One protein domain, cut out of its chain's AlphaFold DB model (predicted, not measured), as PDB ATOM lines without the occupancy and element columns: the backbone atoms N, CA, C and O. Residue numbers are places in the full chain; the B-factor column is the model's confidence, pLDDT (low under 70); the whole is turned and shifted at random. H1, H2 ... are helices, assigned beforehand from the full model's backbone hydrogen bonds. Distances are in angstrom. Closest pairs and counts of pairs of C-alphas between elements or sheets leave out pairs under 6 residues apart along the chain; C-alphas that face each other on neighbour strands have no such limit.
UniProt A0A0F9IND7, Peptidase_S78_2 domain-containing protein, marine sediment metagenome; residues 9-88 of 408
ATOM      1  N   GLY A   9      95.511  -3.301  55.321       89.38
ATOM      2  CA  GLY A   9      96.556  -4.272  54.996       89.38
ATOM      3  C   GLY A   9      96.039  -5.456  54.183       89.38
ATOM      4  O   GLY A   9      96.755  -5.975  53.327       89.38
ATOM      5  N   LYS A  10      94.797  -5.884  54.420       89.94
ATOM      6  CA  LYS A  10      94.143  -6.916  53.604       89.94
ATOM      7  C   LYS A  10      93.632  -6.365  52.278       89.94
ATOM      8  O   LYS A  10      93.742  -7.056  51.269       89.94
ATOM      9  N   LEU A  11      93.088  -5.147  52.272       92.12
ATOM     10  CA  LEU A  11      92.605  -4.493  51.052       92.12
ATOM     11  C   LEU A  11      93.739  -4.258  50.051       92.12
ATOM     12  O   LEU A  11      93.587  -4.607  48.883       92.12
ATOM     13  N   SER A  12      94.899  -3.785  50.517       91.00
ATOM     14  CA  SER A  12      96.065  -3.548  49.658       91.00
ATOM     15  C   SER A  12      96.602  -4.819  48.984       91.00
ATOM     16  O   SER A  12      97.165  -4.754  47.895       91.00
ATOM     17  N   LYS A  13      96.368  -5.995  49.577       92.56
ATOM     18  CA  LYS A  13      96.780  -7.299  49.029       92.56
ATOM     19  C   LYS A  13      95.734  -7.963  48.132       92.56
ATOM     20  O   LYS A  13      96.057  -8.952  47.481       92.56
ATOM     21  N   ALA A  14      94.499  -7.468  48.117       91.75
ATOM     22  CA  ALA A  14      93.416  -8.051  47.332       91.75
ATOM     23  C   ALA A  14      93.509  -7.646  45.853       91.75
ATOM     24  O   ALA A  14      93.984  -6.554  45.521       91.75
ATOM     25  N   TYR A  15      93.018  -8.504  44.960       92.50
ATOM     26  CA  TYR A  15      92.925  -8.190  43.530       92.50
ATOM     27  C   TYR A  15      91.713  -7.297  43.232       92.50
ATOM     28  O   TYR A  15      90.682  -7.387  43.898       92.50
ATOM     29  N   ASP A  16      91.769  -6.500  42.163       92.38
ATOM     30  CA  ASP A  16      90.701  -5.547  41.809       92.38
ATOM     31  C   ASP A  16      89.327  -6.216  41.635       92.38
ATOM     32  O   ASP A  16      88.299  -5.691  42.068       92.38
ATOM     33  N   LYS A  17      89.301  -7.438  41.084       91.06
ATOM     34  CA  LYS A  17      88.077  -8.246  40.974       91.06
ATOM     35  C   LYS A  17      87.495  -8.612  42.343       91.06
ATOM     36  O   LYS A  17      86.276  -8.641  42.501       91.06
ATOM     37  N   GLU A  18      88.337  -8.872  43.339       91.06
ATOM     38  CA  GLU A  18      87.892  -9.162  44.704       91.06
ATOM     39  C   GLU A  18      87.335  -7.916  45.390       91.06
ATOM     40  O   GLU A  18      86.336  -8.020  46.102       91.06
ATOM     41  N   LEU A  19      87.921  -6.741  45.132       92.19
ATOM     42  CA  LEU A  19      87.416  -5.456  45.622       92.19
ATOM     43  C   LEU A  19      86.034  -5.135  45.030       92.19
ATOM     44  O   LEU A  19      85.129  -4.731  45.762       92.19
ATOM     45  N   LEU A  20      85.829  -5.394  43.733       91.19
ATOM     46  CA  LEU A  20      84.525  -5.244  43.072       91.19
ATOM     47  C   LEU A  20      83.467  -6.200  43.644       91.19
ATOM     48  O   LEU A  20      82.345  -5.781  43.937       91.19
ATOM     49  N   ILE A  21      83.825  -7.471  43.861       91.19
ATOM     50  CA  ILE A  21      82.935  -8.455  44.502       91.19
ATOM     51  C   ILE A  21      82.614  -8.034  45.940       91.19
ATOM     52  O   ILE A  21      81.470  -8.158  46.381       91.19
ATOM     53  N   LEU A  22      83.600  -7.524  46.679       92.12
ATOM     54  CA  LEU A  22      83.397  -7.032  48.036       92.12
ATOM     55  C   LEU A  22      82.458  -5.819  48.045       92.12
ATOM     56  O   LEU A  22      81.529  -5.796  48.852       92.12
ATOM     57  N   LYS A  23      82.612  -4.873  47.105       93.44
ATOM     58  CA  LYS A  23      81.693  -3.732  46.947       93.44
ATOM     59  C   LYS A  23      80.262  -4.207  46.716       93.44
ATOM     60  O   LYS A  23      79.351  -3.721  47.381       93.44
ATOM     61  N   LEU A  24      80.070  -5.179  45.820       91.44
ATOM     62  CA  LEU A  24      78.748  -5.737  45.533       91.44
ATOM     63  C   LEU A  24      78.094  -6.317  46.795       91.44
ATOM     64  O   LEU A  24      76.919  -6.059  47.043       91.44
ATOM     65  N   ARG A  25      78.858  -7.040  47.625       93.31
ATOM     66  CA  ARG A  25      78.360  -7.577  48.903       93.31
ATOM     67  C   ARG A  25      77.950  -6.470  49.872       93.31
ATOM     68  O   ARG A  25      76.883  -6.572  50.469       93.31
ATOM     69  N   PHE A  26      78.756  -5.415  50.010       93.25
ATOM     70  CA  PHE A  26      78.398  -4.255  50.837       93.25
ATOM     71  C   PHE A  26      77.103  -3.595  50.356       93.25
ATOM     72  O   PHE A  26      76.234  -3.304  51.171       93.25
ATOM     73  N   THR A  27      76.941  -3.406  49.046       92.44
ATOM     74  CA  THR A  27      75.720  -2.830  48.467       92.44
ATOM     75  C   THR A  27      74.498  -3.716  48.731       92.44
ATOM     76  O   THR A  27      73.510  -3.235  49.268       92.44
ATOM     77  N   GLN A  28      74.583  -5.022  48.467       90.88
ATOM     78  CA  GLN A  28      73.472  -5.954  48.710       90.88
ATOM     79  C   GLN A  28      73.057  -6.013  50.183       90.88
ATOM     80  O   GLN A  28      71.872  -6.078  50.505       90.88
ATOM     81  N   LEU A  29      74.032  -6.007  51.092       91.06
ATOM     82  CA  LEU A  29      73.763  -6.020  52.525       91.06
ATOM     83  C   LEU A  29      73.229  -4.680  53.024       91.06
ATOM     84  O   LEU A  29      72.430  -4.674  53.959       91.06
ATOM     85  N   TRP A  30      73.629  -3.574  52.399       90.69
ATOM     86  CA  TRP A  30      73.056  -2.266  52.669       90.69
ATOM     87  C   TRP A  30      71.575  -2.223  52.325       90.69
ATOM     88  O   TRP A  30      70.758  -1.963  53.208       90.69
ATOM     89  N   ASP A  31      71.245  -2.555  51.079       89.31
ATOM     90  CA  ASP A  31      69.872  -2.509  50.575       89.31
ATOM     91  C   ASP A  31      68.970  -3.466  51.375       89.31
ATOM     92  O   ASP A  31      67.844  -3.130  51.722       89.31
ATOM     93  N   LYS A  32      69.488  -4.635  51.777       88.44
ATOM     94  CA  LYS A  32      68.719  -5.612  52.558       88.44
ATOM     95  C   LYS A  32      68.451  -5.196  54.009       88.44
ATOM     96  O   LYS A  32      67.414  -5.577  54.546       88.44
ATOM     97  N   ASN A  33      69.400  -4.537  54.678       87.12
ATOM     98  CA  ASN A  33      69.358  -4.401  56.143       87.12
ATOM     99  C   ASN A  33      69.209  -2.960  56.639       87.12
ATOM    100  O   ASN A  33      68.648  -2.763  57.711       87.12
ATOM    101  N   PHE A  34      69.703  -1.965  55.899       83.00
ATOM    102  CA  PHE A  34      69.750  -0.571  56.358       83.00
ATOM    103  C   PHE A  34      68.742   0.346  55.654       83.00
ATOM    104  O   PHE A  34      68.589   1.504  56.044       83.00
ATOM    105  N   GLU A  35      68.027  -0.141  54.638       71.06
ATOM    106  CA  GLU A  35      66.951   0.616  54.000       71.06
ATOM    107  C   GLU A  35      65.770   0.783  54.974       71.06
ATOM    108  O   GLU A  35      65.048  -0.158  55.284       71.06
ATOM    109  N   GLY A  36      65.611   1.993  55.523       68.62
ATOM    110  CA  GLY A  36      64.547   2.319  56.481       68.62
ATOM    111  C   GLY A  36      64.796   1.866  57.927       68.62
ATOM    112  O   GLY A  36      63.937   2.101  58.775       68.62
ATOM    113  N   ASN A  37      65.953   1.266  58.236       75.44
ATOM    114  CA  ASN A  37      66.306   0.834  59.591       75.44
ATOM    115  C   ASN A  37      67.772   1.146  59.934       75.44
ATOM    116  O   ASN A  37      68.687   0.387  59.618       75.44
ATOM    117  N   ASP A  38      67.995   2.248  60.650       70.69
ATOM    118  CA  ASP A  38      69.342   2.682  61.035       70.69
ATOM    119  C   ASP A  38      69.932   1.908  62.237       70.69
ATOM    120  O   ASP A  38      71.118   2.060  62.528       70.69
ATOM    121  N   THR A  39      69.139   1.056  62.900       74.06
ATOM    122  CA  THR A  39      69.552   0.244  64.067       74.06
ATOM    123  C   THR A  39      69.921  -1.200  63.722       74.06
ATOM    124  O   THR A  39      70.300  -1.971  64.603       74.06
ATOM    125  N   ALA A  40      69.814  -1.586  62.448       78.69
ATOM    126  CA  ALA A  40      70.136  -2.936  62.008       78.69
ATOM    127  C   ALA A  40      71.621  -3.289  62.230       78.69
ATOM    128  O   ALA A  40      72.507  -2.431  62.251       78.69
ATOM    129  N   VAL A  41      71.896  -4.585  62.361       83.56
ATOM    130  CA  VAL A  41      73.248  -5.138  62.497       83.56
ATOM    131  C   VAL A  41      73.447  -6.181  61.405       83.56
ATOM    132  O   VAL A  41      72.577  -7.021  61.174       83.56
ATOM    133  N   VAL A  42      74.587  -6.125  60.719       80.88
ATOM    134  CA  VAL A  42      74.961  -7.070  59.662       80.88
ATOM    135  C   VAL A  42      76.217  -7.814  60.094       80.88
ATOM    136  O   VAL A  42      77.295  -7.226  60.185       80.88
ATOM    137  N   GLY A  43      76.080  -9.112  60.373       82.25
ATOM    138  CA  GLY A  43      77.151  -9.880  61.010       82.25
ATOM    139  C   GLY A  43      77.407  -9.344  62.418       82.25
ATOM    140  O   GLY A  43      76.488  -9.308  63.233       82.25
ATOM    141  N   SER A  44      78.631  -8.890  62.686       81.50
ATOM    142  CA  SER A  44      79.000  -8.181  63.922       81.50
ATOM    143  C   SER A  44      79.075  -6.656  63.757       81.50
ATOM    144  O   SER A  44      79.562  -5.972  64.653       81.50
ATOM    145  N   LEU A  45      78.663  -6.110  62.607       83.38
ATOM    146  CA  LEU A  45      78.808  -4.689  62.292       83.38
ATOM    147  C   LEU A  45      77.476  -3.960  62.441       83.38
ATOM    148  O   LEU A  45      76.516  -4.237  61.718       83.38
ATOM    149  N   ASN A  46      77.440  -2.953  63.307       84.56
ATOM    150  CA  ASN A  46      76.411  -1.921  63.229       84.56
ATOM    151  C   ASN A  46      76.629  -1.026  61.994       84.56
ATOM    152  O   ASN A  46      77.661  -1.075  61.315       84.56
ATOM    153  N   ARG A  47      75.670  -0.136  61.741       84.75
ATOM    154  CA  ARG A  47      75.689   0.796  60.607       84.75
ATOM    155  C   ARG A  47      76.963   1.642  60.501       84.75
ATOM    156  O   ARG A  47      77.433   1.906  59.395       84.75
ATOM    157  N   ASN A  48      77.521   2.095  61.624       82.94
ATOM    158  CA  ASN A  48      78.700   2.958  61.631       82.94
ATOM    159  C   ASN A  48      79.962   2.202  61.226       82.94
ATOM    160  O   ASN A  48      80.655   2.657  60.311       82.94
ATOM    161  N   HIS A  49      80.213   1.047  61.840       85.38
ATOM    162  CA  HIS A  49      81.329   0.173  61.483       85.38
ATOM    163  C   HIS A  49      81.197  -0.348  60.053       85.38
ATOM    164  O   HIS A  49      82.172  -0.376  59.305       85.38
ATOM    165  N   PHE A  50      79.975  -0.669  59.628       90.50
ATOM    166  CA  PHE A  50      79.692  -1.079  58.259       90.50
ATOM    167  C   PHE A  50      80.083   0.007  57.243       90.50
ATOM    168  O   PHE A  50      80.817  -0.261  56.291       90.50
ATOM    169  N   LEU A  51      79.668   1.260  57.476       89.69
ATOM    170  CA  LEU A  51      80.045   2.398  56.628       89.69
ATOM    171  C   LEU A  51      81.546   2.723  56.700       89.69
ATOM    172  O   LEU A  51      82.116   3.143  55.693       89.69
ATOM    173  N   LYS A  52      82.198   2.522  57.853       88.38
ATOM    174  CA  LYS A  52      83.650   2.709  58.026       88.38
ATOM    175  C   LYS A  52      84.443   1.696  57.201       88.38
ATOM    176  O   LYS A  52      85.309   2.096  56.422       88.38
ATOM    177  N   ASN A  53      84.091   0.415  57.286       91.94
ATOM    178  CA  ASN A  53      84.712  -0.642  56.486       91.94
ATOM    179  C   ASN A  53      84.478  -0.409  54.987       91.94
ATOM    180  O   ASN A  53      85.398  -0.550  54.181       91.94
ATOM    181  N   PHE A  54      83.279   0.043  54.611       93.38
ATOM    182  CA  PHE A  54      83.000   0.411  53.227       93.38
ATOM    183  C   PHE A  54      83.819   1.623  52.757       93.38
ATOM    184  O   PHE A  54      84.336   1.611  51.644       93.38
ATOM    185  N   LYS A  55      84.016   2.648  53.600       92.19
ATOM    186  CA  LYS A  55      84.883   3.805  53.295       92.19
ATOM    187  C   LYS A  55      86.331   3.371  53.039       92.19
ATOM    188  O   LYS A  55      86.936   3.864  52.093       92.19
ATOM    189  N   LEU A  56      86.869   2.425  53.818       92.50
ATOM    190  CA  LEU A  56      88.207   1.864  53.575       92.50
ATOM    191  C   LEU A  56      88.305   1.205  52.197       92.50
ATOM    192  O   LEU A  56      89.251   1.475  51.458       92.50
ATOM    193  N   LEU A  57      87.301   0.405  51.825       93.75
ATOM    194  CA  LEU A  57      87.213  -0.182  50.491       93.75
ATOM    195  C   LEU A  57      87.135   0.896  49.400       93.75
ATOM    196  O   LEU A  57      87.836   0.802  48.396       93.75
ATOM    197  N   LEU A  58      86.300   1.927  49.577       93.44
ATOM    198  CA  LEU A  58      86.162   2.994  48.585       93.44
ATOM    199  C   LEU A  58      87.459   3.779  48.387       93.44
ATOM    200  O   LEU A  58      87.729   4.146  47.243       93.44
ATOM    201  N   ASN A  59      88.218   4.017  49.460       91.88
ATOM    202  CA  ASN A  59      89.523   4.670  49.403       91.88
ATOM    203  C   ASN A  59      90.516   3.817  48.609       91.88
ATOM    204  O   ASN A  59      91.044   4.304  47.618       91.88
ATOM    205  N   GLU A  60      90.660   2.528  48.940       93.75
ATOM    206  CA  GLU A  60      91.551   1.617  48.201       93.75
ATOM    207  C   GLU A  60      91.181   1.546  46.708       93.75
ATOM    208  O   GLU A  60      92.038   1.634  45.830       93.75
ATOM    209  N   MET A  61      89.886   1.436  46.392       93.88
ATOM    210  CA  MET A  61      89.423   1.434  45.001       93.88
ATOM    211  C   MET A  61      89.697   2.764  44.287       93.88
ATOM    212  O   MET A  61      89.953   2.764  43.084       93.88
ATOM    213  N   SER A  62      89.618   3.891  45.003       91.38
ATOM    214  CA  SER A  62      89.914   5.221  44.463       91.38
ATOM    215  C   SER A  62      91.406   5.392  44.193       91.38
ATOM    216  O   SER A  62      91.772   5.878  43.123       91.38
ATOM    217  N   ASP A  63      92.255   4.944  45.117       93.06
ATOM    218  CA  ASP A  63      93.715   4.988  44.991       93.06
ATOM    219  C   ASP A  63      94.182   4.181  43.768       93.06
ATOM    220  O   ASP A  63      95.080   4.600  43.034       93.06
ATOM    221  N   ARG A  64      93.492   3.071  43.478       92.88
ATOM    222  CA  ARG A  64      93.717   2.225  42.296       92.88
ATOM    223  C   ARG A  64      92.978   2.665  41.033       92.88
ATOM    224  O   ARG A  64      93.137   2.029  39.995       92.88
ATOM    225  N   LYS A  65      92.167   3.725  41.097       93.81
ATOM    226  CA  LYS A  65      91.337   4.216  39.980       93.81
ATOM    227  C   LYS A  65      90.422   3.135  39.375       93.81
ATOM    228  O   LYS A  65      90.196   3.113  38.169       93.81
ATOM    229  N   ILE A  66      89.885   2.243  40.210       92.00
ATOM    230  CA  ILE A  66      88.971   1.180  39.772       92.00
ATOM    231  C   ILE A  66      87.603   1.790  39.453       92.00
ATOM    232  O   ILE A  66      86.967   2.404  40.318       92.00
ATOM    233  N   GLU A  67      87.117   1.576  38.230       89.25
ATOM    234  CA  GLU A  67      85.771   1.982  37.829       89.25
ATOM    235  C   GLU A  67      84.699   1.213  38.612       89.25
ATOM    236  O   GLU A  67      84.749  -0.010  38.767       89.25
ATOM    237  N   LYS A  68      83.706   1.941  39.127       87.25
ATOM    238  CA  LYS A  68      82.630   1.386  39.953       87.25
ATOM    239  C   LYS A  68      81.327   2.142  39.733       87.25
ATOM    240  O   LYS A  68      81.330   3.350  39.515       87.25
ATOM    241  N   SER A  69      80.206   1.437  39.852       83.50
ATOM    242  CA  SER A  69      78.881   2.052  39.828       83.50
ATOM    243  C   SER A  69      78.540   2.713  41.166       83.50
ATOM    244  O   SER A  69      78.898   2.223  42.247       83.50
ATOM    245  N   THR A  70      77.812   3.826  41.085       86.75
ATOM    246  CA  THR A  70      77.278   4.540  42.249       86.75
ATOM    247  C   THR A  70      76.043   3.823  42.784       86.75
ATOM    248  O   THR A  70      75.104   3.552  42.041       86.75
ATOM    249  N   SER A  71      76.017   3.567  44.089       88.81
ATOM    250  CA  SER A  71      74.910   2.929  44.807       88.81
ATOM    251  C   SER A  71      74.464   3.764  46.017       88.81
ATOM    252  O   SER A  71      75.068   4.794  46.336       88.81
ATOM    253  N   ALA A  72      73.383   3.361  46.692       86.94
ATOM    254  CA  ALA A  72      72.829   4.096  47.833       86.94
ATOM    255  C   ALA A  72      73.839   4.251  48.986       86.94
ATOM    256  O   ALA A  72      73.979   5.340  49.551       86.94
ATOM    257  N   ILE A  73      74.615   3.202  49.269       89.12
ATOM    258  CA  ILE A  73      75.670   3.217  50.288       89.12
ATOM    259  C   ILE A  73      76.808   4.207  49.958       89.12
ATOM    260  O   ILE A  73      77.334   4.851  50.865       89.12
ATOM    261  N   ASP A  74      77.140   4.424  48.675       89.31
ATOM    262  CA  ASP A  74      78.151   5.420  48.268       89.31
ATOM    263  C   ASP A  74      77.697   6.842  48.650       89.31
ATOM    264  O   ASP A  74      78.468   7.633  49.201       89.31
ATOM    265  N   LYS A  75      76.407   7.148  48.445       87.00
ATOM    266  CA  LYS A  75      75.801   8.421  48.869       87.00
ATOM    267  C   LYS A  75      75.776   8.557  50.393       87.00
ATOM    268  O   LYS A  75      75.990   9.656  50.907       87.00
ATOM    269  N   ALA A  76      75.533   7.462  51.116       85.12
ATOM    270  CA  ALA A  76      75.505   7.456  52.576       85.12
ATOM    271  C   ALA A  76      76.884   7.783  53.175       85.12
ATOM    272  O   ALA A  76      76.976   8.637  54.061       85.12
ATOM    273  N   VAL A  77      77.959   7.187  52.644       85.50
ATOM    274  CA  VAL A  77      79.340   7.520  53.044       85.50
ATOM    275  C   VAL A  77      79.685   8.967  52.700       85.50
ATOM    276  O   VAL A  77      80.231   9.674  53.547       85.50
ATOM    277  N   PHE A  78      79.322   9.447  51.506       79.62
ATOM    278  CA  PHE A  78      79.572  10.836  51.108       79.62
ATOM    279  C   PHE A  78      78.855  11.845  52.021       79.62
ATOM    280  O   PHE A  78      79.471  12.791  52.514       79.62
ATOM    281  N   LYS A  79      77.569  11.618  52.321       77.19
ATOM    282  CA  LYS A  79      76.797  12.456  53.253       77.19
ATOM    283  C   LYS A  79      77.413  12.450  54.656       77.19
ATOM    284  O   LYS A  79      77.477  13.498  55.301       77.19
ATOM    285  N   LYS A  80      77.903  11.292  55.113       71.12
ATOM    286  CA  LYS A  80      78.587  11.154  56.406       71.12
ATOM    287  C   LYS A  80      79.900  11.948  56.430       71.12
ATOM    288  O   LYS A  80      80.112  12.715  57.363       71.12
ATOM    289  N   ALA A  81      80.715  11.859  55.379       67.25
ATOM    290  CA  ALA A  81      81.958  12.625  55.251       67.25
ATOM    291  C   ALA A  81      81.721  14.147  55.204       67.25
ATOM    292  O   ALA A  81      82.427  14.904  55.865       67.25
ATOM    293  N   MET A  82      80.683  14.601  54.492       61.78
ATOM    294  CA  MET A  82      80.284  16.017  54.463       61.78
ATOM    295  C   MET A  82      79.835  16.526  55.835       61.78
ATOM    296  O   MET A  82      80.124  17.661  56.207       61.78
ATOM    297  N   THR A  83      79.143  15.681  56.601       58.97
ATOM    298  CA  THR A  83      78.711  16.017  57.962       58.97
ATOM    299  C   THR A  83      79.921  16.113  58.898       58.97
ATOM    300  O   THR A  83      80.055  17.105  59.607       58.97
ATOM    301  N   ALA A  84      80.859  15.163  58.827       56.44
ATOM    302  CA  ALA A  84      82.100  15.199  59.605       56.44
ATOM    303  C   ALA A  84      82.950  16.451  59.308       56.44
ATOM    304  O   ALA A  84      83.379  17.129  60.236       56.44
ATOM    305  N   ASN A  85      83.113  16.825  58.034       49.34
ATOM    306  CA  ASN A  85      83.862  18.030  57.646       49.34
ATOM    307  C   ASN A  85      83.176  19.338  58.070       49.34
ATOM    308  O   ASN A  85      83.856  20.323  58.343       49.34
ATOM    309  N   LYS A  86      81.839  19.366  58.139       42.31
ATOM    310  CA  LYS A  86      81.077  20.550  58.571       42.31
ATOM    311  C   LYS A  86      81.156  20.789  60.082       42.31
ATOM    312  O   LYS A  86      81.102  21.939  60.510       42.31
ATOM    313  N   PHE A  87      81.256  19.723  60.873       41.75
ATOM    314  CA  PHE A  87      81.258  19.789  62.338       41.75
ATOM    315  C   PHE A  87      82.628  19.488  62.969       41.75
ATOM    316  O   PHE A  87      82.754  19.551  64.186       41.75
ATOM    317  N   GLY A  88      83.652  19.186  62.162       38.75
ATOM    318  CA  GLY A  88      85.022  18.925  62.615       38.75
ATOM    319  C   GLY A  88      85.209  17.619  63.397       38.75
ATOM    320  O   GLY A  88      86.258  17.427  64.002       38.75
TER     321      GLY A  88
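What this domain is: This is residues 9 to 88 of the 408 residues of the protein "Peptidase_S78_2 domain-containing protein" of marine sediment metagenome (UniProt A0A0F9IND7). Helices H2 and H3 lie side by side as a hairpin; H4 starts on both, then points away, and its residues 82 to 87 stick out. Short H1 sits near the hairpin's other end. The printed part has 80 residues, helices H1 to H4 in chain order, no named strand, class all helix; it is compact, radius of gyration of the C-alphas 12.8 A, spans 32 by 29 by 23 A.

Where its parts are: Find C-alpha 16 at (90.701, -5.547, 41.809); H2, residues 16 to 33, runs 25.7 A. H3, residues 47 to 63, runs 24.2 A; H1 is residues 9 to 13. H4, residues 72 to 87, ends at (81.258, 19.789, 62.338).

How they stand to each other: Hub H3 touches H2, closest C-alphas Phe 54 and Phe 26, 7.0 A, opposite ways at a shallow 26 degrees. H4 touches H3, closest C-alphas Val 77 and Leu 51, 6.3 A, about perpendicular, 84 degrees. Every O i to N i+4 pair is within hydrogen-bond range in H2, H3, H4; in H1 0 of 1, O i to N i+3 1 of 2.

The domain as a whole: No cut; link H2 to H3 is long; pLDDT is under 70 at 36 and 81 to 88.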